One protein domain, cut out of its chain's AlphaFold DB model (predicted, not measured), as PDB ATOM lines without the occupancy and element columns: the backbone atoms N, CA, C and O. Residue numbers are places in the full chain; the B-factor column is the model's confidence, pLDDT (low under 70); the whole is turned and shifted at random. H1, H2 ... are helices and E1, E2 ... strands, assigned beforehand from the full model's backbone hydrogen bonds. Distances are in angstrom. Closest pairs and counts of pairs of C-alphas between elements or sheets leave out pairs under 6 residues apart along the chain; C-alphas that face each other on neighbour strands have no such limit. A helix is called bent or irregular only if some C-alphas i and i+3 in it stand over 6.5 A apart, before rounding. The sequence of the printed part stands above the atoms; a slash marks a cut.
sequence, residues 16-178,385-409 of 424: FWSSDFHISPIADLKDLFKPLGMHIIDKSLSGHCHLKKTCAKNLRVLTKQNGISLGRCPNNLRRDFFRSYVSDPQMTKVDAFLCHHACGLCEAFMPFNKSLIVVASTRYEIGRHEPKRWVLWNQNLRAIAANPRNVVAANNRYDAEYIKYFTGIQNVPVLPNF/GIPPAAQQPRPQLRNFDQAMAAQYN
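AT A GLANCE: This is residues 16 to 178 and 385 to 409 of the 424 residues of the protein "Hypothetical protein" of Rhizochromulina marina (UniProt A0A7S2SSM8). A twisted parallel sheet of five strands forms the core, with H4, H5 and H6 covering one face and H1 on the other. Further out, H3 packs on H4 and H7 packs on H3, while short H2 sits at the beginning of H1. The printed part has 188 residues, with seven named helices and five named strands in the order E1 H1 E2 H2 H3 E3 H4 E4 H5 E5 H6 H7; across the sheet the order is E2 E1 E3 E4 E5. The class is mixed, helices and strands, with under half of the residues in named elements. The whole is compact and rounded, with a radius of gyration of the C-alphas of 15.6 A and spans of 40 by 37 by 37 A.

HOW THE PARTS SIT: Start at the sheet, with E1 at residues 16 to 18, E2 at 39 to 42, E3 at 96 to 99, E4 at 115 to 120 and E5 at 151 to 154. E2 and E5 are its edge strands. Within hydrogen-bond range you find N 16 and O 39 at 2.8 A between E1 and E2, N 98 and O 17 at 2.9 A between E3 and E1, N 117 and O 97 at 2.8 A between E4 and E3, and N 153 and O 118 at 2.8 A between E5 and E4. The sheet is the inner one of three layers, helices on both its faces: H4, residues 103 to 108, H5, residues 131 to 146, and H6, residues 157 to 167, on one face, and H1, residues 23 to 36, on the other. Three strand-helix-strand units, two parallel neighbour strands with a helix between, are E1 H1 E2, E3 H4 E4 and E4 H5 E5, each with a right-handed crossover. H2, residues 49 to 52, and H3, residues 74 to 85, belong to a split unit from E2 to E3, with E1 between those strands and a right-handed crossover. H4 has a height over the sheet of 8.0 A and H5 one of 12.7 A. H5 and H6 touch about perpendicular, at 75 degrees, through residues 138 to 142 of H5 alone; their closest C-alphas, of Asn 138 and Thr 167, are 5.6 A apart. H3 touches H4 at a steep tilt of 66 degrees, the closest C-alphas being those of Arg 78 and Ala 108 at 5.0 A. H3 also touches H7, residues 400 to 408, about perpendicular at 82 degrees, with the C-alphas of Arg 79 and Phe 400 closest at 5.6 A. H1 and H2 only just touch, with 3 pairs of C-alphas within 8 A, the closest those of Ile 23 and Cys 49 at 6.0 A. H3, H5, H6 and H7 have every O i to N i+4 pair within hydrogen-bond range, H1 has 8 of 10, H4 has 0 of 2 but 3 of 3 O i to N i+3 pairs, and H2 is too short for an i+4 pair.

IN THESE COORDINATES: Find C-alpha 16 at (10.106, -31.250, -39.471), where E1 begins. H1 runs 20.8 A and is only just irregular, C-alphas 32 and 35 being 6.7 A apart. H5 begins at C-alpha 131, (-5.683, -9.968, -22.968), and runs 22.5 A; E4 and H3 each run 16.4 A and H6 15.4 A. H7 runs 11.9 A to C-alpha 408 at (9.770, -10.365, -38.286).

THE WHOLE: The C-alphas farthest apart, of Pro 131 and Gln 391, are 42.5 A apart. Residues 179 to 384 are not printed, and C-alphas 178 and 385 are 28.7 A apart across this cut. Look at residues 53 to 73 for the long link from H2 to H3. The mean pLDDT of the printed part is 94.2, and residues 394, 395 and 397 are under 70.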
ATOM      1  N   PHE A  16      10.910 -32.108 -40.328       97.88
ATOM      2  CA  PHE A  16      10.106 -31.250 -39.471       97.88
ATOM      3  C   PHE A  16      10.430 -31.498 -38.001       97.88
ATOM      4  O   PHE A  16      10.694 -32.631 -37.597       97.88
ATOM      5  N   TRP A  17      10.340 -30.456 -37.180       97.94
ATOM      6  CA  TRP A  17      10.395 -30.569 -35.723       97.94
ATOM      7  C   TRP A  17       9.045 -30.233 -35.101       97.94
ATOM      8  O   TRP A  17       8.452 -29.203 -35.422       97.94
ATOM      9  N   SER A  18       8.593 -31.054 -34.153       97.75
ATOM     10  CA  SER A  18       7.407 -30.775 -33.346       97.75
ATOM     11  C   SER A  18       7.648 -31.028 -31.856       97.75
ATOM     12  O   SER A  18       8.306 -31.993 -31.467       97.75
ATOM     13  N   SER A  19       7.084 -30.157 -31.016       96.31
ATOM     14  CA  SER A  19       7.070 -30.268 -29.551       96.31
ATOM     15  C   SER A  19       5.639 -30.146 -29.026       96.31
ATOM     16  O   SER A  19       5.306 -29.224 -28.289       96.31
ATOM     17  N   ASP A  20       4.776 -31.057 -29.468       94.56
ATOM     18  CA  ASP A  20       3.327 -30.943 -29.300       94.56
ATOM     19  C   ASP A  20       2.800 -31.474 -27.954       94.56
ATOM     20  O   ASP A  20       3.396 -32.341 -27.311       94.56
ATOM     21  N   PHE A  21       1.648 -30.970 -27.527       96.75
ATOM     22  CA  PHE A  21       0.935 -31.317 -26.299       96.75
ATOM     23  C   PHE A  21      -0.245 -32.264 -26.549       96.75
ATOM     24  O   PHE A  21      -0.838 -32.770 -25.591       96.75
ATOM     25  N   HIS A  22      -0.534 -32.594 -27.808       94.31
ATOM     26  CA  HIS A  22      -1.526 -33.583 -28.195       94.31
ATOM     27  C   HIS A  22      -0.925 -34.628 -29.148       94.31
ATOM     28  O   HIS A  22      -0.383 -34.319 -30.203       94.31
ATOM     29  N   ILE A  23      -1.048 -35.911 -28.799       92.88
ATOM     30  CA  ILE A  23      -0.386 -36.990 -29.552       92.88
ATOM     31  C   ILE A  23      -0.982 -37.237 -30.943       92.88
ATOM     32  O   ILE A  23      -0.252 -37.598 -31.864       92.88
ATOM     33  N   SER A  24      -2.300 -37.087 -31.102       92.62
ATOM     34  CA  SER A  24      -2.988 -37.555 -32.313       92.62
ATOM     35  C   SER A  24      -2.705 -36.720 -33.571       92.62
ATOM     36  O   SER A  24      -2.398 -37.344 -34.584       92.62
ATOM     37  N   PRO A  25      -2.717 -35.368 -33.546       94.19
ATOM     38  CA  PRO A  25      -2.436 -34.574 -34.742       94.19
ATOM     39  C   PRO A  25      -1.071 -34.869 -35.369       94.19
ATOM     40  O   PRO A  25      -0.963 -35.049 -36.578       94.19
ATOM     41  N   ILE A  26      -0.022 -34.991 -34.551       95.31
ATOM     42  CA  ILE A  26       1.325 -35.293 -35.053       95.31
ATOM     43  C   ILE A  26       1.443 -36.749 -35.510       95.31
ATOM     44  O   ILE A  26       2.120 -37.027 -36.499       95.31
ATOM     45  N   ALA A  27       0.783 -37.689 -34.825       94.12
ATOM     46  CA  ALA A  27       0.736 -39.080 -35.270       94.12
ATOM     47  C   ALA A  27       0.066 -39.219 -36.647       94.12
ATOM     48  O   ALA A  27       0.557 -39.972 -37.485       94.12
ATOM     49  N   ASP A  28      -1.004 -38.465 -36.889       95.31
ATOM     50  CA  ASP A  28      -1.678 -38.413 -38.182       95.31
ATOM     51  C   ASP A  28      -0.784 -37.822 -39.280       95.31
ATOM     52  O   ASP A  28      -0.618 -38.423 -40.339       95.31
ATOM     53  N   LEU A  29      -0.113 -36.700 -39.006       95.75
ATOM     54  CA  LEU A  29       0.810 -36.114 -39.980       95.75
ATOM     55  C   LEU A  29       1.998 -37.022 -40.288       95.75
ATOM     56  O   LEU A  29       2.432 -37.069 -41.431       95.75
ATOM     57  N   LYS A  30       2.500 -37.797 -39.320       95.44
ATOM     58  CA  LYS A  30       3.528 -38.817 -39.588       95.44
ATOM     59  C   LYS A  30       3.046 -39.870 -40.584       95.44
ATOM     60  O   LYS A  30       3.821 -40.260 -41.453       95.44
ATOM     61  N   ASP A  31       1.801 -40.327 -40.458       93.88
ATOM     62  CA  ASP A  31       1.203 -41.278 -41.400       93.88
ATOM     63  C   ASP A  31       1.048 -40.649 -42.792       93.88
ATOM     64  O   ASP A  31       1.441 -41.251 -43.790       93.88
ATOM     65  N   LEU A  32       0.585 -39.397 -42.853       93.38
ATOM     66  CA  LEU A  32       0.366 -38.667 -44.101       93.38
ATOM     67  C   LEU A  32       1.667 -38.284 -44.827       93.38
ATOM     68  O   LEU A  32       1.721 -38.295 -46.055       93.38
ATOM     69  N   PHE A  33       2.716 -37.935 -44.081       94.56
ATOM     70  CA  PHE A  33       3.978 -37.417 -44.622       94.56
ATOM     71  C   PHE A  33       4.957 -38.534 -44.990       94.56
ATOM     72  O   PHE A  33       5.799 -38.350 -45.870       94.56
ATOM     73  N   LYS A  34       4.840 -39.714 -44.368       92.81
ATOM     74  CA  LYS A  34       5.727 -40.852 -44.638       92.81
ATOM     75  C   LYS A  34       5.755 -41.255 -46.127       92.81
ATOM     76  O   LYS A  34       6.860 -41.398 -46.649       92.81
ATOM     77  N   PRO A  35       4.622 -41.386 -46.849       91.75
ATOM     78  CA  PRO A  35       4.627 -41.678 -48.287       91.75
ATOM     79  C   PRO A  35       5.248 -40.574 -49.154       91.75
ATOM     80  O   PRO A  35       5.616 -40.835 -50.293       91.75
ATOM     81  N   LEU A  36       5.369 -39.349 -48.632       91.44
ATOM     82  CA  LEU A  36       6.011 -38.222 -49.316       91.44
ATOM     83  C   LEU A  36       7.531 -38.179 -49.077       91.44
ATOM     84  O   LEU A  36       8.200 -37.269 -49.557       91.44
ATOM     85  N   GLY A  37       8.085 -39.144 -48.332       93.06
ATOM     86  CA  GLY A  37       9.508 -39.184 -47.992       93.06
ATOM     87  C   GLY A  37       9.923 -38.103 -46.993       93.06
ATOM     88  O   GLY A  37      11.086 -37.712 -46.969       93.06
ATOM     89  N   MET A  38       8.982 -37.590 -46.200       94.25
ATOM     90  CA  MET A  38       9.226 -36.560 -45.192       94.25
ATOM     91  C   MET A  38       9.375 -37.159 -43.795       94.25
ATOM     92  O   MET A  38       8.795 -38.201 -43.471       94.25
ATOM     93  N   HIS A  39      10.126 -36.472 -42.937       95.75
ATOM     94  CA  HIS A  39      10.445 -36.947 -41.593       95.75
ATOM     95  C   HIS A  39       9.971 -35.962 -40.530       95.75
ATOM     96  O   HIS A  39      10.180 -34.763 -40.656       95.75
ATOM     97  N   ILE A  40       9.370 -36.459 -39.447       97.19
ATOM     98  CA  ILE A  40       8.971 -35.629 -38.302       97.19
ATOM     99  C   ILE A  40       9.738 -36.086 -37.060       97.19
ATOM    100  O   ILE A  40       9.522 -37.187 -36.547       97.19
ATOM    101  N   ILE A  41      10.601 -35.208 -36.551       96.94
ATOM    102  CA  ILE A  41      11.191 -35.307 -35.218       96.94
ATOM    103  C   ILE A  41      10.134 -34.845 -34.219       96.94
ATOM    104  O   ILE A  41       9.846 -33.658 -34.087       96.94
ATOM    105  N   ASP A  42       9.551 -35.805 -33.513       96.69
ATOM    106  CA  ASP A  42       8.503 -35.559 -32.529       96.69
ATOM    107  C   ASP A  42       9.068 -35.660 -31.115       96.69
ATOM    108  O   ASP A  42       9.500 -36.726 -30.665       96.69
ATOM    109  N   LYS A  43       9.083 -34.517 -30.433       96.50
ATOM    110  CA  LYS A  43       9.457 -34.354 -29.030       96.50
ATOM    111  C   LYS A  43       8.207 -33.990 -28.231       96.50
ATOM    112  O   LYS A  43       8.150 -32.920 -27.625       96.50
ATOM    113  N   SER A  44       7.203 -34.864 -28.252       96.81
ATOM    114  CA  SER A  44       5.909 -34.629 -27.611       96.81
ATOM    115  C   SER A  44       6.051 -34.343 -26.111       96.81
ATOM    116  O   SER A  44       6.633 -35.122 -25.348       96.81
ATOM    117  N   LEU A  45       5.401 -33.263 -25.689       97.06
ATOM    118  CA  LEU A  45       5.185 -32.833 -24.309       97.06
ATOM    119  C   LEU A  45       3.801 -33.243 -23.776       97.06
ATOM    120  O   LEU A  45       3.486 -32.998 -22.614       97.06
ATOM    121  N   SER A  46       2.986 -33.932 -24.581       95.94
ATOM    122  CA  SER A  46       1.688 -34.456 -24.145       95.94
ATOM    123  C   SER A  46       1.775 -35.350 -22.896       95.94
ATOM    124  O   SER A  46       2.712 -36.139 -22.726       95.94
ATOM    125  N   GLY A  47       0.744 -35.304 -22.046       93.88
ATOM    126  CA  GLY A  47       0.546 -36.276 -20.961       93.88
ATOM    127  C   GLY A  47       0.416 -37.719 -21.469       93.88
ATOM    128  O   GLY A  47       0.856 -38.654 -20.806       93.88
ATOM    129  N   HIS A  48      -0.074 -37.890 -22.699       93.88
ATOM    130  CA  HIS A  48      -0.358 -39.191 -23.309       93.88
ATOM    131  C   HIS A  48       0.736 -39.683 -24.272       93.88
ATOM    132  O   HIS A  48       0.549 -40.670 -24.976       93.88
ATOM    133  N   CYS A  49       1.901 -39.027 -24.307       95.12
ATOM    134  CA  CYS A  49       2.995 -39.342 -25.240       95.12
ATOM    135  C   CYS A  49       3.476 -40.806 -25.194       95.12
ATOM    136  O   CYS A  49       3.990 -41.330 -26.185       95.12
ATOM    137  N   HIS A  50       3.292 -41.486 -24.057       94.31
ATOM    138  CA  HIS A  50       3.695 -42.877 -23.862       94.31
ATOM    139  C   HIS A  50       2.905 -43.835 -24.768       94.31
ATOM    140  O   HIS A  50       3.484 -44.793 -25.275       94.31
ATOM    141  N   LEU A  51       1.642 -43.516 -25.079       89.88
ATOM    142  CA  LEU A  51       0.777 -44.324 -25.948       89.88
ATOM    143  C   LEU A  51       1.290 -44.418 -27.393       89.88
ATOM    144  O   LEU A  51       0.959 -45.357 -28.110       89.88
ATOM    145  N   LYS A  52       2.100 -43.449 -27.836       91.25
ATOM    146  CA  LYS A  52       2.693 -43.420 -29.185       91.25
ATOM    147  C   LYS A  52       4.218 -43.529 -29.173       91.25
ATOM    148  O   LYS A  52       4.835 -43.454 -30.230       91.25
ATOM    149  N   LYS A  53       4.833 -43.719 -27.997       94.12
ATOM    150  CA  LYS A  53       6.296 -43.737 -27.802       94.12
ATOM    151  C   LYS A  53       6.987 -42.457 -28.316       94.12
ATOM    152  O   LYS A  53       8.092 -42.516 -28.844       94.12
ATOM    153  N   THR A  54       6.346 -41.298 -28.146       94.38
ATOM    154  CA  THR A  54       6.825 -39.996 -28.659       94.38
ATOM    155  C   THR A  54       7.302 -39.034 -27.573       94.38
ATOM    156  O   THR A  54       7.632 -37.888 -27.867       94.38
ATOM    157  N   CYS A  55       7.340 -39.467 -26.309       96.62
ATOM    158  CA  CYS A  55       7.735 -38.603 -25.198       96.62
ATOM    159  C   CYS A  55       9.121 -37.989 -25.413       96.62
ATOM    160  O   CYS A  55      10.099 -38.708 -25.645       96.62
ATOM    161  N   ALA A  56       9.218 -36.668 -25.263       95.00
ATOM    162  CA  ALA A  56      10.500 -35.983 -25.222       95.00
ATOM    163  C   ALA A  56      11.352 -36.515 -24.057       95.00
ATOM    164  O   ALA A  56      10.925 -36.471 -22.906       95.00
ATOM    165  N   LYS A  57      12.563 -37.005 -24.355       92.69
ATOM    166  CA  LYS A  57      13.523 -37.490 -23.341       92.69
ATOM    167  C   LYS A  57      14.694 -36.538 -23.092       92.69
ATOM    168  O   LYS A  57      15.357 -36.645 -22.074       92.69
ATOM    169  N   ASN A  58      14.971 -35.634 -24.029       92.38
ATOM    170  CA  ASN A  58      16.181 -34.808 -24.038       92.38
ATOM    171  C   ASN A  58      15.903 -33.341 -24.410       92.38
ATOM    172  O   ASN A  58      16.754 -32.675 -24.998       92.38
ATOM    173  N   LEU A  59      14.698 -32.841 -24.117       94.94
ATOM    174  CA  LEU A  59      14.355 -31.439 -24.342       94.94
ATOM    175  C   LEU A  59      14.868 -30.601 -23.158       94.94
ATOM    176  O   LEU A  59      14.409 -30.767 -22.037       94.94
ATOM    177  N   ARG A  60      15.853 -29.733 -23.411       96.06
ATOM    178  CA  ARG A  60      16.603 -28.973 -22.392       96.06
ATOM    179  C   ARG A  60      15.857 -27.812 -21.722       96.06
ATOM    180  O   ARG A  60      16.168 -27.497 -20.584       96.06
ATOM    181  N   VAL A  61      14.937 -27.145 -22.421       97.38
ATOM    182  CA  VAL A  61      14.369 -25.855 -21.965       97.38
ATOM    183  C   VAL A  61      12.849 -25.900 -21.865       97.38
ATOM    184  O   VAL A  61      12.270 -25.560 -20.833       97.38
ATOM    185  N   LEU A  62      12.187 -26.332 -22.937       97.31
ATOM    186  CA  LEU A  62      10.744 -26.526 -22.925       97.31
ATOM    187  C   LEU A  62      10.402 -27.802 -22.152       97.31
ATOM    188  O   LEU A  62      11.032 -28.843 -22.334       97.31
ATOM    189  N   THR A  63       9.379 -27.721 -21.315       96.62
ATOM    190  CA  THR A  63       8.864 -28.811 -20.487       96.62
ATOM    191  C   THR A  63       7.345 -28.866 -20.581       96.62
ATOM    192  O   THR A  63       6.697 -27.980 -21.150       96.62
ATOM    193  N   LYS A  64       6.748 -29.900 -19.979       95.06
ATOM    194  CA  LYS A  64       5.287 -30.021 -19.900       95.06
ATOM    195  C   LYS A  64       4.651 -28.860 -19.127       95.06
ATOM    196  O   LYS A  64       3.521 -28.485 -19.412       95.06
ATOM    197  N   GLN A  65       5.379 -28.291 -18.169       95.00
ATOM    198  CA  GLN A  65       4.899 -27.249 -17.265       95.00
ATOM    199  C   GLN A  65       4.995 -25.852 -17.881       95.00
ATOM    200  O   GLN A  65       4.149 -25.006 -17.603       95.00
ATOM    201  N   ASN A  66       6.011 -25.597 -18.711       96.00
ATOM    202  CA  ASN A  66       6.252 -24.258 -19.248       96.00
ATOM    203  C   ASN A  66       5.881 -24.100 -20.730       96.00
ATOM    204  O   ASN A  66       5.681 -22.970 -21.155       96.00
ATOM    205  N   GLY A  67       5.762 -25.170 -21.525       95.50
ATOM    206  CA  GLY A  67       5.689 -25.021 -22.982       95.50
ATOM    207  C   GLY A  67       4.385 -24.397 -23.489       95.50
ATOM    208  O   GLY A  67       4.440 -23.505 -24.330       95.50
ATOM    209  N   ILE A  68       3.219 -24.775 -22.946       96.00
ATOM    210  CA  ILE A  68       1.928 -24.188 -23.367       96.00
ATOM    211  C   ILE A  68       1.914 -22.671 -23.117       96.00
ATOM    212  O   ILE A  68       1.640 -21.865 -24.009       96.00
ATOM    213  N   SER A  69       2.239 -22.258 -21.892       95.38
ATOM    214  CA  SER A  69       2.147 -20.859 -21.473       95.38
ATOM    215  C   SER A  69       3.421 -20.057 -21.725       95.38
ATOM    216  O   SER A  69       3.411 -18.857 -21.488       95.38
ATOM    217  N   LEU A  70       4.524 -20.672 -22.155       95.31
ATOM    218  CA  LEU A  70       5.881 -20.101 -22.118       95.31
ATOM    219  C   LEU A  70       6.279 -19.486 -20.756       95.31
ATOM    220  O   LEU A  70       7.194 -18.668 -20.681       95.31
ATOM    221  N   GLY A  71       5.607 -19.878 -19.670       91.94
ATOM    222  CA  GLY A  71       5.828 -19.347 -18.327       91.94
ATOM    223  C   GLY A  71       5.478 -17.860 -18.157       91.94
ATOM    224  O   GLY A  71       4.815 -17.239 -18.991       91.94
ATOM    225  N   ARG A  72       5.931 -17.293 -17.030       89.06
ATOM    226  CA  ARG A  72       5.700 -15.891 -16.621       89.06
ATOM    227  C   ARG A  72       6.575 -14.878 -17.366       89.06
ATOM    228  O   ARG A  72       6.174 -13.733 -17.569       89.06
ATOM    229  N   CYS A  73       7.755 -15.313 -17.803       91.94
ATOM    230  CA  CYS A  73       8.706 -14.514 -18.574       91.94
ATOM    231  C   CYS A  73       8.938 -15.151 -19.957       91.94
ATOM    232  O   CYS A  73      10.016 -15.709 -20.189       91.94
ATOM    233  N   PRO A  74       7.963 -15.088 -20.891       93.50
ATOM    234  CA  PRO A  74       8.048 -15.797 -22.169       93.50
ATOM    235  C   PRO A  74       9.329 -15.518 -22.949       93.50
ATOM    236  O   PRO A  74       9.938 -16.443 -23.478       93.50
ATOM    237  N   ASN A  75       9.788 -14.266 -22.990       94.19
ATOM    238  CA  ASN A  75      10.983 -13.912 -23.753       94.19
ATOM    239  C   ASN A  75      12.278 -14.445 -23.124       94.19
ATOM    240  O   ASN A  75      13.200 -14.758 -23.868       94.19
ATOM    241  N   ASN A  76      12.349 -14.637 -21.802       95.50
ATOM    242  CA  ASN A  76      13.510 -15.287 -21.181       95.50
ATOM    243  C   ASN A  76      13.564 -16.763 -21.582       95.50
ATOM    244  O   ASN A  76      14.570 -17.214 -22.118       95.50
ATOM    245  N   LEU A  77      12.434 -17.470 -21.472       96.25
ATOM    246  CA  LEU A  77      12.349 -18.870 -21.886       96.25
ATOM    247  C   LEU A  77      12.661 -19.054 -23.382       96.25
ATOM    248  O   LEU A  77      13.357 -19.992 -23.764       96.25
ATOM    249  N   ARG A  78      12.180 -18.144 -24.240       96.69
ATOM    250  CA  ARG A  78      12.469 -18.155 -25.685       96.69
ATOM    251  C   ARG A  78      13.946 -17.876 -25.985       96.69
ATOM    252  O   ARG A  78      14.510 -18.543 -26.850       96.69
ATOM    253  N   ARG A  79      14.587 -16.947 -25.261       96.31
ATOM    254  CA  ARG A  79      16.036 -16.683 -25.363       96.31
ATOM    255  C   ARG A  79      16.855 -17.904 -24.953       96.31
ATOM    256  O   ARG A  79      17.776 -18.270 -25.682       96.31
ATOM    257  N   ASP A  80      16.499 -18.551 -23.847       97.19
ATOM    258  CA  ASP A  80      17.176 -19.758 -23.360       97.19
ATOM    259  C   ASP A  80      16.993 -20.929 -24.325       97.19
ATOM    260  O   ASP A  80      17.949 -21.655 -24.622       97.19
ATOM    261  N   PHE A  81      15.785 -21.080 -24.877       97.38
ATOM    262  CA  PHE A  81      15.491 -22.080 -25.896       97.38
ATOM    263  C   PHE A  81      16.351 -21.846 -27.135       97.38
ATOM    264  O   PHE A  81      17.085 -22.736 -27.561       97.38
ATOM    265  N   PHE A  82      16.332 -20.631 -27.677       96.69
ATOM    266  CA  PHE A  82      17.131 -20.294 -28.843       96.69
ATOM    267  C   PHE A  82      18.624 -20.512 -28.585       96.69
ATOM    268  O   PHE A  82      19.251 -21.254 -29.330       96.69
ATOM    269  N   ARG A  83      19.185 -19.994 -27.484       96.12
ATOM    270  CA  ARG A  83      20.599 -20.202 -27.123       96.12
ATOM    271  C   ARG A  83      20.968 -21.682 -27.033       96.12
ATOM    272  O   ARG A  83      22.045 -22.072 -27.470       96.12
ATOM    273  N   SER A  84      20.074 -22.504 -26.488       96.38
ATOM    274  CA  SER A  84      20.313 -23.939 -26.355       96.38
ATOM    275  C   SER A  84      20.341 -24.639 -27.712       96.38
ATOM    276  O   SER A  84      21.192 -25.501 -27.928       96.38
ATOM    277  N   TYR A  85      19.436 -24.282 -28.628       95.69
ATOM    278  CA  TYR A  85      19.191 -25.053 -29.850       95.69
ATOM    279  C   TYR A  85      19.737 -24.443 -31.140       95.69
ATOM    280  O   TYR A  85      19.792 -25.140 -32.148       95.69
ATOM    281  N   VAL A  86      20.159 -23.180 -31.132       93.50
ATOM    282  CA  VAL A  86      20.638 -22.459 -32.323       93.50
ATOM    283  C   VAL A  86      21.770 -23.207 -33.044       93.50
ATOM    284  O   VAL A  86      21.767 -23.294 -34.268       93.50
ATOM    285  N   SER A  87      22.663 -23.846 -32.285       91.56
ATOM    286  CA  SER A  87      23.784 -24.648 -32.799       91.56
ATOM    287  C   SER A  87      23.626 -26.151 -32.531       91.56
ATOM    288  O   SER A  87      24.592 -26.905 -32.645       91.56
ATOM    289  N   ASP A  88      22.434 -26.608 -32.139       93.94
ATOM    290  CA  ASP A  88      22.195 -28.012 -31.804       93.94
ATOM    291  C   ASP A  88      22.262 -28.903 -33.069       93.94
ATOM    292  O   ASP A  88      21.624 -28.591 -34.083       93.94
ATOM    293  N   PRO A  89      23.017 -30.022 -33.057       92.88
ATOM    294  CA  PRO A  89      23.183 -30.878 -34.236       92.88
ATOM    295  C   PRO A  89      21.884 -31.483 -34.783       92.88
ATOM    296  O   PRO A  89      21.807 -31.791 -35.971       92.88
ATOM    297  N   GLN A  90      20.871 -31.682 -33.935       93.94
ATOM    298  CA  GLN A  90      19.562 -32.151 -34.373       93.94
ATOM    299  C   GLN A  90      18.747 -30.991 -34.951       93.94
ATOM    300  O   GLN A  90      18.157 -31.140 -36.018       93.94
ATOM    301  N   MET A  91      18.755 -29.831 -34.285       93.44
ATOM    302  CA  MET A  91      18.007 -28.644 -34.721       93.44
ATOM    303  C   MET A  91      18.508 -28.073 -36.053       93.44
ATOM    304  O   MET A  91      17.725 -27.620 -36.881       93.44
ATOM    305  N   THR A  92      19.815 -28.132 -36.304       92.38
ATOM    306  CA  THR A  92      20.412 -27.650 -37.563       92.38
ATOM    307  C   THR A  92      19.950 -28.439 -38.792       92.38
ATOM    308  O   THR A  92      19.906 -27.874 -39.885       92.38
ATOM    309  N   LYS A  93      19.534 -29.700 -38.615       93.88
ATOM    310  CA  LYS A  93      18.969 -30.561 -39.670       93.88
ATOM    311  C   LYS A  93      17.475 -30.329 -39.919       93.88
ATOM    312  O   LYS A  93      16.913 -30.968 -40.797       93.88
ATOM    313  N   VAL A  94      16.825 -29.461 -39.142       96.19
ATOM    314  CA  VAL A  94      15.399 -29.153 -39.291       96.19
ATOM    315  C   VAL A  94      15.197 -28.145 -40.422       96.19
ATOM    316  O   VAL A  94      15.888 -27.125 -40.506       96.19
ATOM    317  N   ASP A  95      14.213 -28.421 -41.269       96.25
ATOM    318  CA  ASP A  95      13.778 -27.578 -42.381       96.25
ATOM    319  C   ASP A  95      12.632 -26.649 -41.994       96.25
ATOM    320  O   ASP A  95      12.586 -25.486 -42.408       96.25
ATOM    321  N   ALA A  96      11.712 -27.166 -41.179       97.56
ATOM    322  CA  ALA A  96      10.528 -26.449 -40.737       97.56
ATOM    323  C   ALA A  96      10.056 -26.892 -39.346       97.56
ATOM    324  O   ALA A  96      10.261 -28.030 -38.920       97.56
ATOM    325  N   PHE A  97       9.365 -25.994 -38.651       98.06
ATOM    326  CA  PHE A  97       8.722 -26.278 -37.371       98.06
ATOM    327  C   PHE A  97       7.220 -26.461 -37.530       98.06
ATOM    328  O   PHE A  97       6.578 -25.769 -38.319       98.06
ATOM    329  N   LEU A  98       6.667 -27.376 -36.737       97.69
ATOM    330  CA  LEU A  98       5.269 -27.773 -36.769       97.69
ATOM    331  C   LEU A  98       4.635 -27.607 -35.381       97.69
ATOM    332  O   LEU A  98       4.966 -28.350 -34.451       97.69
ATOM    333  N   CYS A  99       3.691 -26.673 -35.257       97.62
ATOM    334  CA  CYS A  99       2.969 -26.397 -34.011       97.62
ATOM    335  C   CYS A  99       1.472 -26.657 -34.189       97.62
ATOM    336  O   CYS A  99       0.822 -25.914 -34.926       97.62
ATOM    337  N   HIS A 100       0.922 -27.669 -33.502       95.56
ATOM    338  CA  HIS A 100      -0.519 -27.955 -33.515       95.56
ATOM    339  C   HIS A 100      -1.205 -27.604 -32.191       95.56
ATOM    340  O   HIS A 100      -2.212 -26.891 -32.159       95.56
ATOM    341  N   HIS A 101      -0.671 -28.104 -31.081       95.50
ATOM    342  CA  HIS A 101      -1.242 -27.965 -29.749       95.50
ATOM    343  C   HIS A 101      -0.113 -27.781 -28.726       95.50
ATOM    344  O   HIS A 101       0.700 -28.666 -28.536       95.50
ATOM    345  N   ALA A 102       0.039 -26.671 -28.018       95.25
ATOM    346  CA  ALA A 102      -0.515 -25.356 -28.290       95.25
ATOM    347  C   ALA A 102       0.202 -24.709 -29.487       95.25
ATOM    348  O   ALA A 102       1.431 -24.646 -29.519       95.25
ATOM    349  N   CYS A 103      -0.544 -24.152 -30.443       96.31
ATOM    350  CA  CYS A 103       0.050 -23.449 -31.584       96.31
ATOM    351  C   CYS A 103       0.864 -22.204 -31.166       96.31
ATOM    352  O   CYS A 103       1.840 -21.866 -31.834       96.31
ATOM    353  N   GLY A 104       0.550 -21.588 -30.016       96.38
ATOM    354  CA  GLY A 104       1.342 -20.512 -29.400       96.38
ATOM    355  C   GLY A 104       2.790 -20.889 -29.060       96.38
ATOM    356  O   GLY A 104       3.633 -20.009 -28.882       96.38
ATOM    357  N   LEU A 105       3.134 -22.182 -29.030       96.88
ATOM    358  CA  LEU A 105       4.521 -22.623 -28.878       96.88
ATOM    359  C   LEU A 105       5.413 -22.175 -30.049       96.88
ATOM    360  O   LEU A 105       6.625 -22.044 -29.879       96.88
ATOM    361  N   CYS A 106       4.828 -21.870 -31.212       97.44
ATOM    362  CA  CYS A 106       5.581 -21.401 -32.371       97.44
ATOM    363  C   CYS A 106       6.355 -20.102 -32.129       97.44
ATOM    364  O   CYS A 106       7.368 -19.874 -32.788       97.44
ATOM    365  N   GLU A 107       5.988 -19.309 -31.119       97.06
ATOM    366  CA  GLU A 107       6.773 -18.147 -30.697       97.06
ATOM    367  C   GLU A 107       8.222 -18.510 -30.315       97.06
ATOM    368  O   GLU A 107       9.127 -17.692 -30.504       97.06
ATOM    369  N   ALA A 108       8.472 -19.721 -29.802       97.44
ATOM    370  CA  ALA A 108       9.817 -20.194 -29.464       97.44
ATOM    371  C   ALA A 108      10.664 -20.542 -30.700       97.44
ATOM    372  O   ALA A 108      11.891 -20.487 -30.631       97.44
ATOM    373  N   PHE A 109      10.022 -20.859 -31.827       97.44
ATOM    374  CA  PHE A 109      10.682 -21.275 -33.066       97.44
ATOM    375  C   PHE A 109      10.872 -20.140 -34.077       97.44
ATOM    376  O   PHE A 109      11.706 -20.259 -34.972       97.44
ATOM    377  N   MET A 110      10.163 -19.018 -33.901       96.62
ATOM    378  CA  MET A 110      10.323 -17.813 -34.723       96.62
ATOM    379  C   MET A 110      11.786 -17.436 -35.018       96.62
ATOM    380  O   MET A 110      12.082 -17.274 -36.188       96.62
ATOM    381  N   PRO A 111      12.736 -17.355 -34.067       95.25
ATOM    382  CA  PRO A 111      14.085 -16.838 -34.353       95.25
ATOM    383  C   PRO A 111      14.982 -17.744 -35.227       95.25
ATOM    384  O   PRO A 111      16.084 -17.337 -35.585       95.25
ATOM    385  N   PHE A 112      14.576 -18.965 -35.590       93.94
ATOM    386  CA  PHE A 112      15.473 -19.954 -36.213       93.94
ATOM    387  C   PHE A 112      15.683 -19.801 -37.733       93.94
ATOM    388  O   PHE A 112      16.459 -20.560 -38.307       93.94
ATOM    389  N   ASN A 113      15.026 -18.841 -38.397       91.25
ATOM    390  CA  ASN A 113      15.075 -18.659 -39.860       91.25
ATOM    391  C   ASN A 113      14.681 -19.923 -40.646       91.25
ATOM    392  O   ASN A 113      15.223 -20.233 -41.711       91.25
ATOM    393  N   LYS A 114      13.743 -20.684 -40.087       94.06
ATOM    394  CA  LYS A 114      13.143 -21.866 -40.706       94.06
ATOM    395  C   LYS A 114      11.672 -21.591 -40.962       94.06
ATOM    396  O   LYS A 114      11.071 -20.750 -40.294       94.06
ATOM    397  N   SER A 115      11.102 -22.319 -41.911       96.69
ATOM    398  CA  SER A 115       9.675 -22.222 -42.181       96.69
ATOM    399  C   SER A 115       8.860 -22.672 -40.965       96.69
ATOM    400  O   SER A 115       9.227 -23.618 -40.266       96.69
ATOM    401  N   LEU A 116       7.739 -22.005 -40.716       97.81
ATOM    402  CA  LEU A 116       6.802 -22.329 -39.645       97.81
ATOM    403  C   LEU A 116       5.477 -22.798 -40.232       97.81
ATOM    404  O   LEU A 116       4.908 -22.136 -41.098       97.81
ATOM    405  N   ILE A 117       4.963 -23.902 -39.704       98.31
ATOM    406  CA  ILE A 117       3.598 -24.362 -39.930       98.31
ATOM    407  C   ILE A 117       2.867 -24.286 -38.592       98.31
ATOM    408  O   ILE A 117       3.108 -25.080 -37.677       98.31
ATOM    409  N   VAL A 118       1.965 -23.318 -38.488       98.56
ATOM    410  CA  VAL A 118       1.052 -23.150 -37.360       98.56
ATOM    411  C   VAL A 118      -0.296 -23.724 -37.772       98.56
ATOM    412  O   VAL A 118      -0.911 -23.203 -38.696       98.56
ATOM    413  N   VAL A 119      -0.767 -24.773 -37.099       98.44
ATOM    414  CA  VAL A 119      -2.110 -25.329 -37.319       98.44
ATOM    415  C   VAL A 119      -2.875 -25.268 -36.008       98.44
ATOM    416  O   VAL A 119      -2.576 -26.004 -35.075       98.44
ATOM    417  N   ALA A 120      -3.876 -24.401 -35.897       98.12
ATOM    418  CA  ALA A 120      -4.734 -24.401 -34.716       98.12
ATOM    419  C   ALA A 120      -5.573 -25.691 -34.671       98.12
ATOM    420  O   ALA A 120      -6.492 -25.871 -35.465       98.12
ATOM    421  N   SER A 121      -5.226 -26.605 -33.758       95.88
ATOM    422  CA  SER A 121      -6.001 -27.832 -33.471       95.88
ATOM    423  C   SER A 121      -7.174 -27.608 -32.507       95.88
ATOM    424  O   SER A 121      -8.026 -28.477 -32.328       95.88
ATOM    425  N   THR A 122      -7.166 -26.451 -31.851       95.94
ATOM    426  CA  THR A 122      -8.203 -25.874 -30.996       95.94
ATOM    427  C   THR A 122      -7.979 -24.357 -30.973       95.94
ATOM    428  O   THR A 122      -7.009 -23.880 -31.578       95.94
ATOM    429  N   ARG A 123      -8.795 -23.602 -30.225       97.25
ATOM    430  CA  ARG A 123      -8.688 -22.138 -30.121       97.25
ATOM    431  C   ARG A 123      -7.246 -21.700 -29.846       97.25
ATOM    432  O   ARG A 123      -6.613 -22.133 -28.874       97.25
ATOM    433  N   TYR A 124      -6.727 -20.880 -30.756       97.94
ATOM    434  CA  TYR A 124      -5.295 -20.657 -30.953       97.94
ATOM    435  C   TYR A 124      -4.615 -19.888 -29.807       97.94
ATOM    436  O   TYR A 124      -3.387 -19.886 -29.699       97.94
ATOM    437  N   GLU A 125      -5.397 -19.250 -28.937       97.62
ATOM    438  CA  GLU A 125      -4.974 -18.516 -27.744       97.62
ATOM    439  C   GLU A 125      -4.698 -19.407 -26.526       97.62
ATOM    440  O   GLU A 125      -4.470 -18.902 -25.425       97.62
ATOM    441  N   ILE A 126      -4.687 -20.732 -26.693       96.50
ATOM    442  CA  ILE A 126      -4.252 -21.671 -25.656       96.50
ATOM    443  C   ILE A 126      -2.898 -21.252 -25.049       96.50
ATOM    444  O   ILE A 126      -1.896 -21.087 -25.745       96.50
ATOM    445  N   GLY A 127      -2.865 -21.044 -23.727       95.38
ATOM    446  CA  GLY A 127      -1.682 -20.550 -23.013       95.38
ATOM    447  C   GLY A 127      -1.432 -19.037 -23.122       95.38
ATOM    448  O   GLY A 127      -0.418 -18.548 -22.616       95.38
ATOM    449  N   ARG A 128      -2.326 -18.282 -23.766       96.06
ATOM    450  CA  ARG A 128      -2.304 -16.815 -23.924       96.06
ATOM    451  C   ARG A 128      -3.642 -16.200 -23.503       96.06
ATOM    452  O   ARG A 128      -4.128 -15.284 -24.142       96.06
ATOM    453  N   HIS A 129      -4.230 -16.697 -22.417       93.81
ATOM    454  CA  HIS A 129      -5.583 -16.319 -21.984       93.81
ATOM    455  C   HIS A 129      -5.712 -14.870 -21.480       93.81
ATOM    456  O   HIS A 129      -6.800 -14.302 -21.502       93.81
ATOM    457  N   GLU A 130      -4.616 -14.259 -21.027       94.12
ATOM    458  CA  GLU A 130      -4.603 -12.853 -20.614       94.12
ATOM    459  C   GLU A 130      -4.666 -11.915 -21.833       94.12
ATOM    460  O   GLU A 130      -3.876 -12.100 -22.764       94.12
ATOM    461  N   PRO A 131      -5.487 -10.844 -21.811       95.81
ATOM    462  CA  PRO A 131      -5.683  -9.968 -22.968       95.81
ATOM    463  C   PRO A 131      -4.372  -9.426 -23.557       95.81
ATOM    464  O   PRO A 131      -4.156  -9.491 -24.764       95.81
ATOM    465  N   LYS A 132      -3.441  -8.959 -22.711       94.56
ATOM    466  CA  LYS A 132      -2.136  -8.436 -23.162       94.56
ATOM    467  C   LYS A 132      -1.305  -9.501 -23.883       94.56
ATOM    468  O   LYS A 132      -0.678  -9.221 -24.903       94.56
ATOM    469  N   ARG A 133      -1.312 -10.731 -23.362       94.19
ATOM    470  CA  ARG A 133      -0.589 -11.865 -23.950       94.19
ATOM    471  C   ARG A 133      -1.240 -12.335 -25.243       94.19
ATOM    472  O   ARG A 133      -0.526 -12.693 -26.175       94.19
ATOM    473  N   TRP A 134      -2.568 -12.307 -25.305       96.94
ATOM    474  CA  TRP A 134      -3.318 -12.638 -26.506       96.94
ATOM    475  C   TRP A 134      -3.066 -11.616 -27.622       96.94
ATOM    476  O   TRP A 134      -2.736 -12.006 -28.736       96.94
ATOM    477  N   VAL A 135      -3.090 -10.310 -27.328       96.88
ATOM    478  CA  VAL A 135      -2.755  -9.265 -28.315       96.88
ATOM    479  C   VAL A 135      -1.348  -9.460 -28.879       96.88
ATOM    480  O   VAL A 135      -1.166  -9.408 -30.097       96.88
ATOM    481  N   LEU A 136      -0.360  -9.729 -28.020       95.31
ATOM    482  CA  LEU A 136       1.005 -10.010 -28.467       95.31
ATOM    483  C   LEU A 136       1.063 -11.271 -29.342       95.31
ATOM    484  O   LEU A 136       1.742 -11.288 -30.368       95.31
ATOM    485  N   TRP A 137       0.309 -12.310 -28.983       97.00
ATOM    486  CA  TRP A 137       0.210 -13.509 -29.805       97.00
ATOM    487  C   TRP A 137      -0.436 -13.227 -31.170       97.00
ATOM    488  O   TRP A 137       0.077 -13.697 -32.179       97.00
ATOM    489  N   ASN A 138      -1.466 -12.379 -31.251       98.19
ATOM    490  CA  ASN A 138      -2.074 -11.964 -32.526       98.19
ATOM    491  C   ASN A 138      -1.082 -11.200 -33.409       98.19
ATOM    492  O   ASN A 138      -1.079 -11.366 -34.628       98.19
ATOM    493  N   GLN A 139      -0.227 -10.367 -32.813       97.31
ATOM    494  CA  GLN A 139       0.847  -9.677 -33.534       97.31
ATOM    495  C   GLN A 139       1.863 -10.678 -34.098       97.31
ATOM    496  O   GLN A 139       2.163 -10.629 -35.290       97.31
ATOM    497  N   ASN A 140       2.327 -11.625 -33.279       97.38
ATOM    498  CA  ASN A 140       3.257 -12.663 -33.722       97.38
ATOM    499  C   ASN A 140       2.632 -13.563 -34.794       97.38
ATOM    500  O   ASN A 140       3.284 -13.851 -35.793       97.38
ATOM    501  N   LEU A 141       1.363 -13.952 -34.655       98.12
ATOM    502  CA  LEU A 141       0.678 -14.789 -35.638       98.12
ATOM    503  C   LEU A 141       0.512 -14.074 -36.988       98.12
ATOM    504  O   LEU A 141       0.736 -14.689 -38.029       98.12
ATOM    505  N   ARG A 142       0.209 -12.767 -36.985       98.31
ATOM    506  CA  ARG A 142       0.210 -11.939 -38.205       98.31
ATOM    507  C   ARG A 142       1.593 -11.852 -38.843       98.31
ATOM    508  O   ARG A 142       1.706 -12.000 -40.054       98.31
ATOM    509  N   ALA A 143       2.642 -11.666 -38.042       97.25
ATOM    510  CA  ALA A 143       4.015 -11.637 -38.541       97.25
ATOM    511  C   ALA A 143       4.431 -12.989 -39.151       97.25
ATOM    512  O   ALA A 143       5.074 -13.025 -40.199       97.25
ATOM    513  N   ILE A 144       4.013 -14.106 -38.542       97.38
ATOM    514  CA  ILE A 144       4.197 -15.449 -39.106       97.38
ATOM    515  C   ILE A 144       3.463 -15.559 -40.444       97.38
ATOM    516  O   ILE A 144       4.082 -15.978 -41.416       97.38
ATOM    517  N   ALA A 145       2.189 -15.161 -40.513       97.56
ATOM    518  CA  ALA A 145       1.376 -15.252 -41.727       97.56
ATOM    519  C   ALA A 145       1.886 -14.371 -42.882       97.56
ATOM    520  O   ALA A 145       1.733 -14.746 -44.042       97.56
ATOM    521  N   ALA A 146       2.497 -13.223 -42.575       96.38
ATOM    522  CA  ALA A 146       3.064 -12.313 -43.569       96.38
ATOM    523  C   ALA A 146       4.326 -12.870 -44.253       96.38
ATOM    524  O   ALA A 146       4.669 -12.445 -45.353       96.38
ATOM    525  N   ASN A 147       5.020 -13.825 -43.625       94.38
ATOM    526  CA  ASN A 147       6.190 -14.451 -44.226       94.38
ATOM    527  C   ASN A 147       5.756 -15.509 -45.264       94.38
ATOM    528  O   ASN A 147       5.093 -16.487 -44.905       94.38
ATOM    529  N   PRO A 148       6.164 -15.387 -46.542       92.56
ATOM    530  CA  PRO A 148       5.736 -16.298 -47.603       92.56
ATOM    531  C   PRO A 148       6.268 -17.726 -47.440       92.56
ATOM    532  O   PRO A 148       5.747 -18.631 -48.077       92.56
ATOM    533  N   ARG A 149       7.264 -17.964 -46.580       93.44
ATOM    534  CA  ARG A 149       7.764 -19.311 -46.266       93.44
ATOM    535  C   ARG A 149       7.007 -19.993 -45.129       93.44
ATOM    536  O   ARG A 149       7.321 -21.139 -44.813       93.44
ATOM    537  N   ASN A 150       6.050 -19.308 -44.514       96.81
ATOM    538  CA  ASN A 150       5.274 -19.809 -43.391       96.81
ATOM    539  C   ASN A 150       3.819 -20.083 -43.792       96.81
ATOM    540  O   ASN A 150       3.299 -19.599 -44.806       96.81
ATOM    541  N   VAL A 151       3.149 -20.861 -42.946       97.94
ATOM    542  CA  VAL A 151       1.725 -21.166 -43.047       97.94
ATOM    543  C   VAL A 151       1.075 -20.987 -41.682       97.94
ATOM    544  O   VAL A 151       1.532 -21.547 -40.686       97.94
ATOM    545  N   VAL A 152      -0.019 -20.227 -41.658       98.62
ATOM    546  CA  VAL A 152      -0.974 -20.185 -40.548       98.62
ATOM    547  C   VAL A 152      -2.267 -20.809 -41.044       98.62
ATOM    548  O   VAL A 152      -2.879 -20.295 -41.971       98.62
ATOM    549  N   ALA A 153      -2.650 -21.926 -40.446       98.69
ATOM    550  CA  ALA A 153      -3.783 -22.754 -40.820       98.69
ATOM    551  C   ALA A 153      -4.580 -23.161 -39.575       98.69
ATOM    552  O   ALA A 153      -4.180 -22.906 -38.434       98.69
ATOM    553  N   ALA A 154      -5.692 -23.849 -39.795       98.56
ATOM    554  CA  ALA A 154      -6.460 -24.485 -38.736       98.56
ATOM    555  C   ALA A 154      -6.813 -25.923 -39.105       98.56
ATOM    556  O   ALA A 154      -6.916 -26.266 -40.281       98.56
ATOM    557  N   ASN A 155      -7.030 -26.757 -38.094       97.94
ATOM    558  CA  ASN A 155      -7.416 -28.152 -38.280       97.94
ATOM    559  C   ASN A 155      -8.890 -28.309 -38.688       97.94
ATOM    560  O   ASN A 155      -9.297 -29.348 -39.190       97.94
ATOM    561  N   ASN A 156      -9.707 -27.281 -38.467       98.25
ATOM    562  CA  ASN A 156     -11.133 -27.276 -38.772       98.25
ATOM    563  C   ASN A 156     -11.590 -25.866 -39.168       98.25
ATOM    564  O   ASN A 156     -10.857 -24.881 -39.021       98.25
ATOM    565  N   ARG A 157     -12.819 -25.764 -39.685       98.50
ATOM    566  CA  ARG A 157     -13.364 -24.485 -40.150       98.50
ATOM    567  C   ARG A 157     -13.632 -23.510 -39.003       98.50
ATOM    568  O   ARG A 157     -13.411 -22.318 -39.193       98.50
ATOM    569  N   TYR A 158     -14.070 -23.994 -37.840       98.69
ATOM    570  CA  TYR A 158     -14.326 -23.148 -36.674       98.69
ATOM    571  C   TYR A 158     -13.075 -22.368 -36.273       98.69
ATOM    572  O   TYR A 158     -13.111 -21.144 -36.203       98.69
ATOM    573  N   ASP A 159     -11.955 -23.061 -36.077       98.69
ATOM    574  CA  ASP A 159     -10.701 -22.443 -35.651       98.69
ATOM    575  C   ASP A 159     -10.104 -21.547 -36.752       98.69
ATOM    576  O   ASP A 159      -9.475 -20.534 -36.441       98.69
ATOM    577  N   ALA A 160     -10.355 -21.839 -38.037       98.75
ATOM    578  CA  ALA A 160      -9.979 -20.937 -39.131       98.75
ATOM    579  C   ALA A 160     -10.730 -19.599 -39.048       98.75
ATOM    580  O   ALA A 160     -10.120 -18.535 -39.159       98.75
ATOM    581  N   GLU A 161     -12.047 -19.646 -38.839       98.75
ATOM    582  CA  GLU A 161     -12.877 -18.451 -38.660       98.75
ATOM    583  C   GLU A 161     -12.560 -17.721 -37.350       98.75
ATOM    584  O   GLU A 161     -12.547 -16.494 -37.316       98.75
ATOM    585  N   TYR A 162     -12.208 -18.454 -36.295       98.69
ATOM    586  CA  TYR A 162     -11.774 -17.890 -35.021       98.69
ATOM    587  C   TYR A 162     -10.461 -17.101 -35.162       98.69
ATOM    588  O   TYR A 162     -10.353 -15.977 -34.672       98.69
ATOM    589  N   ILE A 163      -9.470 -17.639 -35.887       98.75
ATOM    590  CA  ILE A 163      -8.234 -16.905 -36.203       98.75
ATOM    591  C   ILE A 163      -8.565 -15.635 -36.989       98.75
ATOM    592  O   ILE A 163      -8.105 -14.555 -36.613       98.75
ATOM    593  N   LYS A 164      -9.376 -15.733 -38.051       98.75
ATOM    594  CA  LYS A 164      -9.791 -14.565 -38.850       98.75
ATOM    595  C   LYS A 164     -10.446 -13.497 -37.976       98.75
ATOM    596  O   LYS A 164     -10.068 -12.332 -38.069       98.75
ATOM    597  N   TYR A 165     -11.356 -13.907 -37.091       98.75
ATOM    598  CA  TYR A 165     -12.105 -13.020 -36.203       98.75
ATOM    599  C   TYR A 165     -11.204 -12.159 -35.323       98.75
ATOM    600  O   TYR A 165     -11.441 -10.962 -35.222       98.75
ATOM    601  N   PHE A 166     -10.165 -12.726 -34.705       98.69
ATOM    602  CA  PHE A 166      -9.317 -11.983 -33.760       98.69
ATOM    603  C   PHE A 166      -8.048 -11.381 -34.369       98.69
ATOM    604  O   PHE A 166      -7.399 -10.549 -33.730       98.69
ATOM    605  N   THR A 167      -7.648 -11.813 -35.567       98.62
ATOM    606  CA  THR A 167      -6.357 -11.412 -36.155       98.62
ATOM    607  C   THR A 167      -6.463 -10.663 -37.473       98.62
ATOM    608  O   THR A 167      -5.486 -10.022 -37.859       98.62
ATOM    609  N   GLY A 168      -7.585 -10.771 -38.187       98.31
ATOM    610  CA  GLY A 168      -7.738 -10.215 -39.533       98.31
ATOM    611  C   GLY A 168      -6.924 -10.933 -40.617       98.31
ATOM    612  O   GLY A 168      -6.890 -10.475 -41.761       98.31
ATOM    613  N   ILE A 169      -6.264 -12.058 -40.306       98.50
ATOM    614  CA  ILE A 169      -5.583 -12.887 -41.311       98.50
ATOM    615  C   ILE A 169      -6.648 -13.482 -42.232       98.50
ATOM    616  O   ILE A 169      -7.389 -14.362 -41.815       98.50
ATOM    617  N   GLN A 170      -6.718 -13.031 -43.484       94.62
ATOM    618  CA  GLN A 170      -7.794 -13.423 -44.408       94.62
ATOM    619  C   GLN A 170      -7.658 -14.872 -44.905       94.62
ATOM    620  O   GLN A 170      -8.636 -15.619 -44.987       94.62
ATOM    621  N   ASN A 171      -6.425 -15.292 -45.194       95.94
ATOM    622  CA  ASN A 171      -6.127 -16.589 -45.797       95.94
ATOM    623  C   ASN A 171      -5.681 -17.599 -44.735       95.94
ATOM    624  O   ASN A 171      -4.487 -17.820 -44.548       95.94
ATOM    625  N   VAL A 172      -6.651 -18.217 -44.059       98.44
ATOM    626  CA  VAL A 172      -6.419 -19.318 -43.110       98.44
ATOM    627  C   VAL A 172      -6.933 -20.624 -43.730       98.44
ATOM    628  O   VAL A 172      -8.140 -20.883 -43.665       98.44
ATOM    629  N   PRO A 173      -6.077 -21.429 -44.393       97.94
ATOM    630  CA  PRO A 173      -6.484 -22.718 -44.936       97.94
ATOM    631  C   PRO A 173      -6.898 -23.686 -43.825       97.94
ATOM    632  O   PRO A 173      -6.378 -23.649 -42.707       97.94
ATOM    633  N   VAL A 174      -7.827 -24.579 -44.164       98.31
ATOM    634  CA  VAL A 174      -8.242 -25.686 -43.299       98.31
ATOM    635  C   VAL A 174      -7.452 -26.924 -43.712       98.31
ATOM    636  O   VAL A 174      -7.608 -27.408 -44.830       98.31
ATOM    637  N   LEU A 175      -6.594 -27.408 -42.817       97.31
ATOM    638  CA  LEU A 175      -5.737 -28.582 -42.985       97.31
ATOM    639  C   LEU A 175      -6.146 -29.632 -41.950       97.31
ATOM    640  O   LEU A 175      -5.515 -29.725 -40.896       97.31
ATOM    641  N   PRO A 176      -7.234 -30.376 -42.204       96.88
ATOM    642  CA  PRO A 176      -7.761 -31.312 -41.233       96.88
ATOM    643  C   PRO A 176      -6.848 -32.515 -41.071       96.88
ATOM    644  O   PRO A 176      -6.322 -33.054 -42.048       96.88
ATOM    645  N   ASN A 177      -6.758 -33.009 -39.842       96.44
ATOM    646  CA  ASN A 177      -6.267 -34.349 -39.599       96.44
ATOM    647  C   ASN A 177      -7.121 -35.363 -40.366       96.44
ATOM    648  O   ASN A 177      -8.348 -35.275 -40.415       96.44
ATOM    649  N   PHE A 178      -6.477 -36.341 -40.992       96.25
ATOM    650  CA  PHE A 178      -7.172 -37.313 -41.824       96.25
ATOM    651  C   PHE A 178      -7.495 -38.608 -41.084       96.25
ATOM    652  O   PHE A 178      -8.479 -39.247 -41.411       96.25
ATOM    653  N   GLY A 385      12.958 -23.813 -54.571       81.56
ATOM    654  CA  GLY A 385      14.332 -23.320 -54.724       81.56
ATOM    655  C   GLY A 385      15.212 -23.453 -53.474       81.56
ATOM    656  O   GLY A 385      16.330 -22.943 -53.467       81.56
ATOM    657  N   ILE A 386      14.738 -24.123 -52.418       83.38
ATOM    658  CA  ILE A 386      15.438 -24.270 -51.137       83.38
ATOM    659  C   ILE A 386      15.748 -25.757 -50.909       83.38
ATOM    660  O   ILE A 386      14.825 -26.531 -50.636       83.38
ATOM    661  N   PRO A 387      17.023 -26.187 -50.977       81.38
ATOM    662  CA  PRO A 387      17.379 -27.577 -50.710       81.38
ATOM    663  C   PRO A 387      17.164 -27.924 -49.225       81.38
ATOM    664  O   PRO A 387      17.183 -27.013 -48.392       81.38
ATOM    665  N   PRO A 388      16.998 -29.207 -48.861       83.94
ATOM    666  CA  PRO A 388      16.929 -29.628 -47.463       83.94
ATOM    667  C   PRO A 388      18.104 -29.110 -46.622       83.94
ATOM    668  O   PRO A 388      19.238 -29.025 -47.090       83.94
ATOM    669  N   ALA A 389      17.867 -28.819 -45.348       80.38
ATOM    670  CA  ALA A 389      18.814 -28.214 -44.416       80.38
ATOM    671  C   ALA A 389      20.071 -29.068 -44.223       80.38
ATOM    672  O   ALA A 389      21.151 -28.531 -43.998       80.38
ATOM    673  N   ALA A 390      19.951 -30.391 -44.368       73.75
ATOM    674  CA  ALA A 390      21.088 -31.309 -44.376       73.75
ATOM    675  C   ALA A 390      22.101 -31.026 -45.508       73.75
ATOM    676  O   ALA A 390      23.242 -31.468 -45.415       73.75
ATOM    677  N   GLN A 391      21.690 -30.302 -46.552       77.75
ATOM    678  CA  GLN A 391      22.487 -29.937 -47.726       77.75
ATOM    679  C   GLN A 391      22.920 -28.460 -47.713       77.75
ATOM    680  O   GLN A 391      23.578 -28.008 -48.646       77.75
ATOM    681  N   GLN A 392      22.547 -27.688 -46.687       74.62
ATOM    682  CA  GLN A 392      22.856 -26.261 -46.596       74.62
ATOM    683  C   GLN A 392      24.013 -25.988 -45.622       74.62
ATOM    684  O   GLN A 392      24.142 -26.674 -44.604       74.62
ATOM    685  N   PRO A 393      24.840 -24.955 -45.877       72.56
ATOM    686  CA  PRO A 393      25.828 -24.498 -44.909       72.56
ATOM    687  C   PRO A 393      25.146 -23.997 -43.631       72.56
ATOM    688  O   PRO A 393      24.030 -23.470 -43.650       72.56
ATOM    689  N   ARG A 394      25.831 -24.152 -42.493       67.50
ATOM    690  CA  ARG A 394      25.300 -23.712 -41.199       67.50
ATOM    691  C   ARG A 394      25.187 -22.182 -41.185       67.50
ATOM    692  O   ARG A 394      26.196 -21.516 -41.413       67.50
ATOM    693  N   PRO A 395      24.007 -21.613 -40.890       64.31
ATOM    694  CA  PRO A 395      23.882 -20.170 -40.805       64.31
ATOM    695  C   PRO A 395      24.716 -19.630 -39.637       64.31
ATOM    696  O   PRO A 395      24.742 -20.224 -38.558       64.31
ATOM    697  N   GLN A 396      25.366 -18.479 -39.834       72.94
ATOM    698  CA  GLN A 396      25.861 -17.684 -38.711       72.94
ATOM    699  C   GLN A 396      24.657 -17.059 -38.016       72.94
ATOM    700  O   GLN A 396      23.984 -16.180 -38.558       72.94
ATOM    701  N   LEU A 397      24.337 -17.574 -36.834       68.06
ATOM    702  CA  LEU A 397      23.119 -17.204 -36.137       68.06
ATOM    703  C   LEU A 397      23.412 -16.099 -35.120       68.06
ATOM    704  O   LEU A 397      24.326 -16.191 -34.303       68.06
ATOM    705  N   ARG A 398      22.619 -15.032 -35.218       79.81
ATOM    706  CA  ARG A 398      22.615 -13.874 -34.316       79.81
ATOM    707  C   ARG A 398      22.028 -14.259 -32.959       79.81
ATOM    708  O   ARG A 398      21.464 -15.339 -32.829       79.81
ATOM    709  N   ASN A 399      22.091 -13.376 -31.960       91.75
ATOM    710  CA  ASN A 399      21.329 -13.600 -30.726       91.75
ATOM    711  C   ASN A 399      19.807 -13.555 -30.990       91.75
ATOM    712  O   ASN A 399      19.357 -13.088 -32.036       91.75
ATOM    713  N   PHE A 400      19.013 -14.036 -30.030       94.12
ATOM    714  CA  PHE A 400      17.556 -14.148 -30.162       94.12
ATOM    715  C   PHE A 400      16.876 -12.835 -30.589       94.12
ATOM    716  O   PHE A 400      16.076 -12.839 -31.523       94.12
ATOM    717  N   ASP A 401      17.199 -11.716 -29.934       94.00
ATOM    718  CA  ASP A 401      16.532 -10.434 -30.184       94.00
ATOM    719  C   ASP A 401      16.862  -9.911 -31.592       94.00
ATOM    720  O   ASP A 401      15.977  -9.484 -32.333       94.00
ATOM    721  N   GLN A 402      18.124 -10.041 -32.008       93.19
ATOM    722  CA  GLN A 402      18.565  -9.714 -33.365       93.19
ATOM    723  C   GLN A 402      17.928 -10.624 -34.423       93.19
ATOM    724  O   GLN A 402      17.615 -10.160 -35.519       93.19
ATOM    725  N   ALA A 403      17.742 -11.911 -34.119       93.06
ATOM    726  CA  ALA A 403      17.107 -12.863 -35.022       93.06
ATOM    727  C   ALA A 403      15.610 -12.559 -35.204       93.06
ATOM    728  O   ALA A 403      15.116 -12.557 -36.332       93.06
ATOM    729  N   MET A 404      14.910 -12.229 -34.115       94.31
ATOM    730  CA  MET A 404      13.508 -11.796 -34.146       94.31
ATOM    731  C   MET A 404      13.323 -10.505 -34.950       94.31
ATOM    732  O   MET A 404      12.438 -10.438 -35.805       94.31
ATOM    733  N   ALA A 405      14.176  -9.504 -34.717       92.75
ATOM    734  CA  ALA A 405      14.146  -8.253 -35.467       92.75
ATOM    735  C   ALA A 405      14.411  -8.487 -36.964       92.75
ATOM    736  O   ALA A 405      13.678  -7.973 -37.802       92.75
ATOM    737  N   ALA A 406      15.403  -9.315 -37.306       90.69
ATOM    738  CA  ALA A 406      15.756  -9.594 -38.696       90.69
ATOM    739  C   ALA A 406      14.656 -10.336 -39.474       90.69
ATOM    740  O   ALA A 406      14.488 -10.089 -40.663       90.69
ATOM    741  N   GLN A 407      13.928 -11.251 -38.828       89.12
ATOM    742  CA  GLN A 407      12.955 -12.105 -39.522       89.12
ATOM    743  C   GLN A 407      11.535 -11.546 -39.529       89.12
ATOM    744  O   GLN A 407      10.781 -11.827 -40.456       89.12
ATOM    745  N   TYR A 408      11.159 -10.787 -38.498       91.88
ATOM    746  CA  TYR A 408       9.770 -10.365 -38.286       91.88
ATOM    747  C   TYR A 408       9.623  -8.871 -37.992       91.88
ATOM    748  O   TYR A 408       8.517  -8.433 -37.682       91.88
ATOM    749  N   ASN A 409      10.713  -8.092 -38.035       90.06
ATOM    750  CA  ASN A 409      10.734  -6.687 -37.609       90.06
ATOM    751  C   ASN A 409      10.128  -6.487 -36.200       90.06
ATOM    752  O   ASN A 409       9.487  -5.479 -35.898       90.06
TER     753      ASN A 409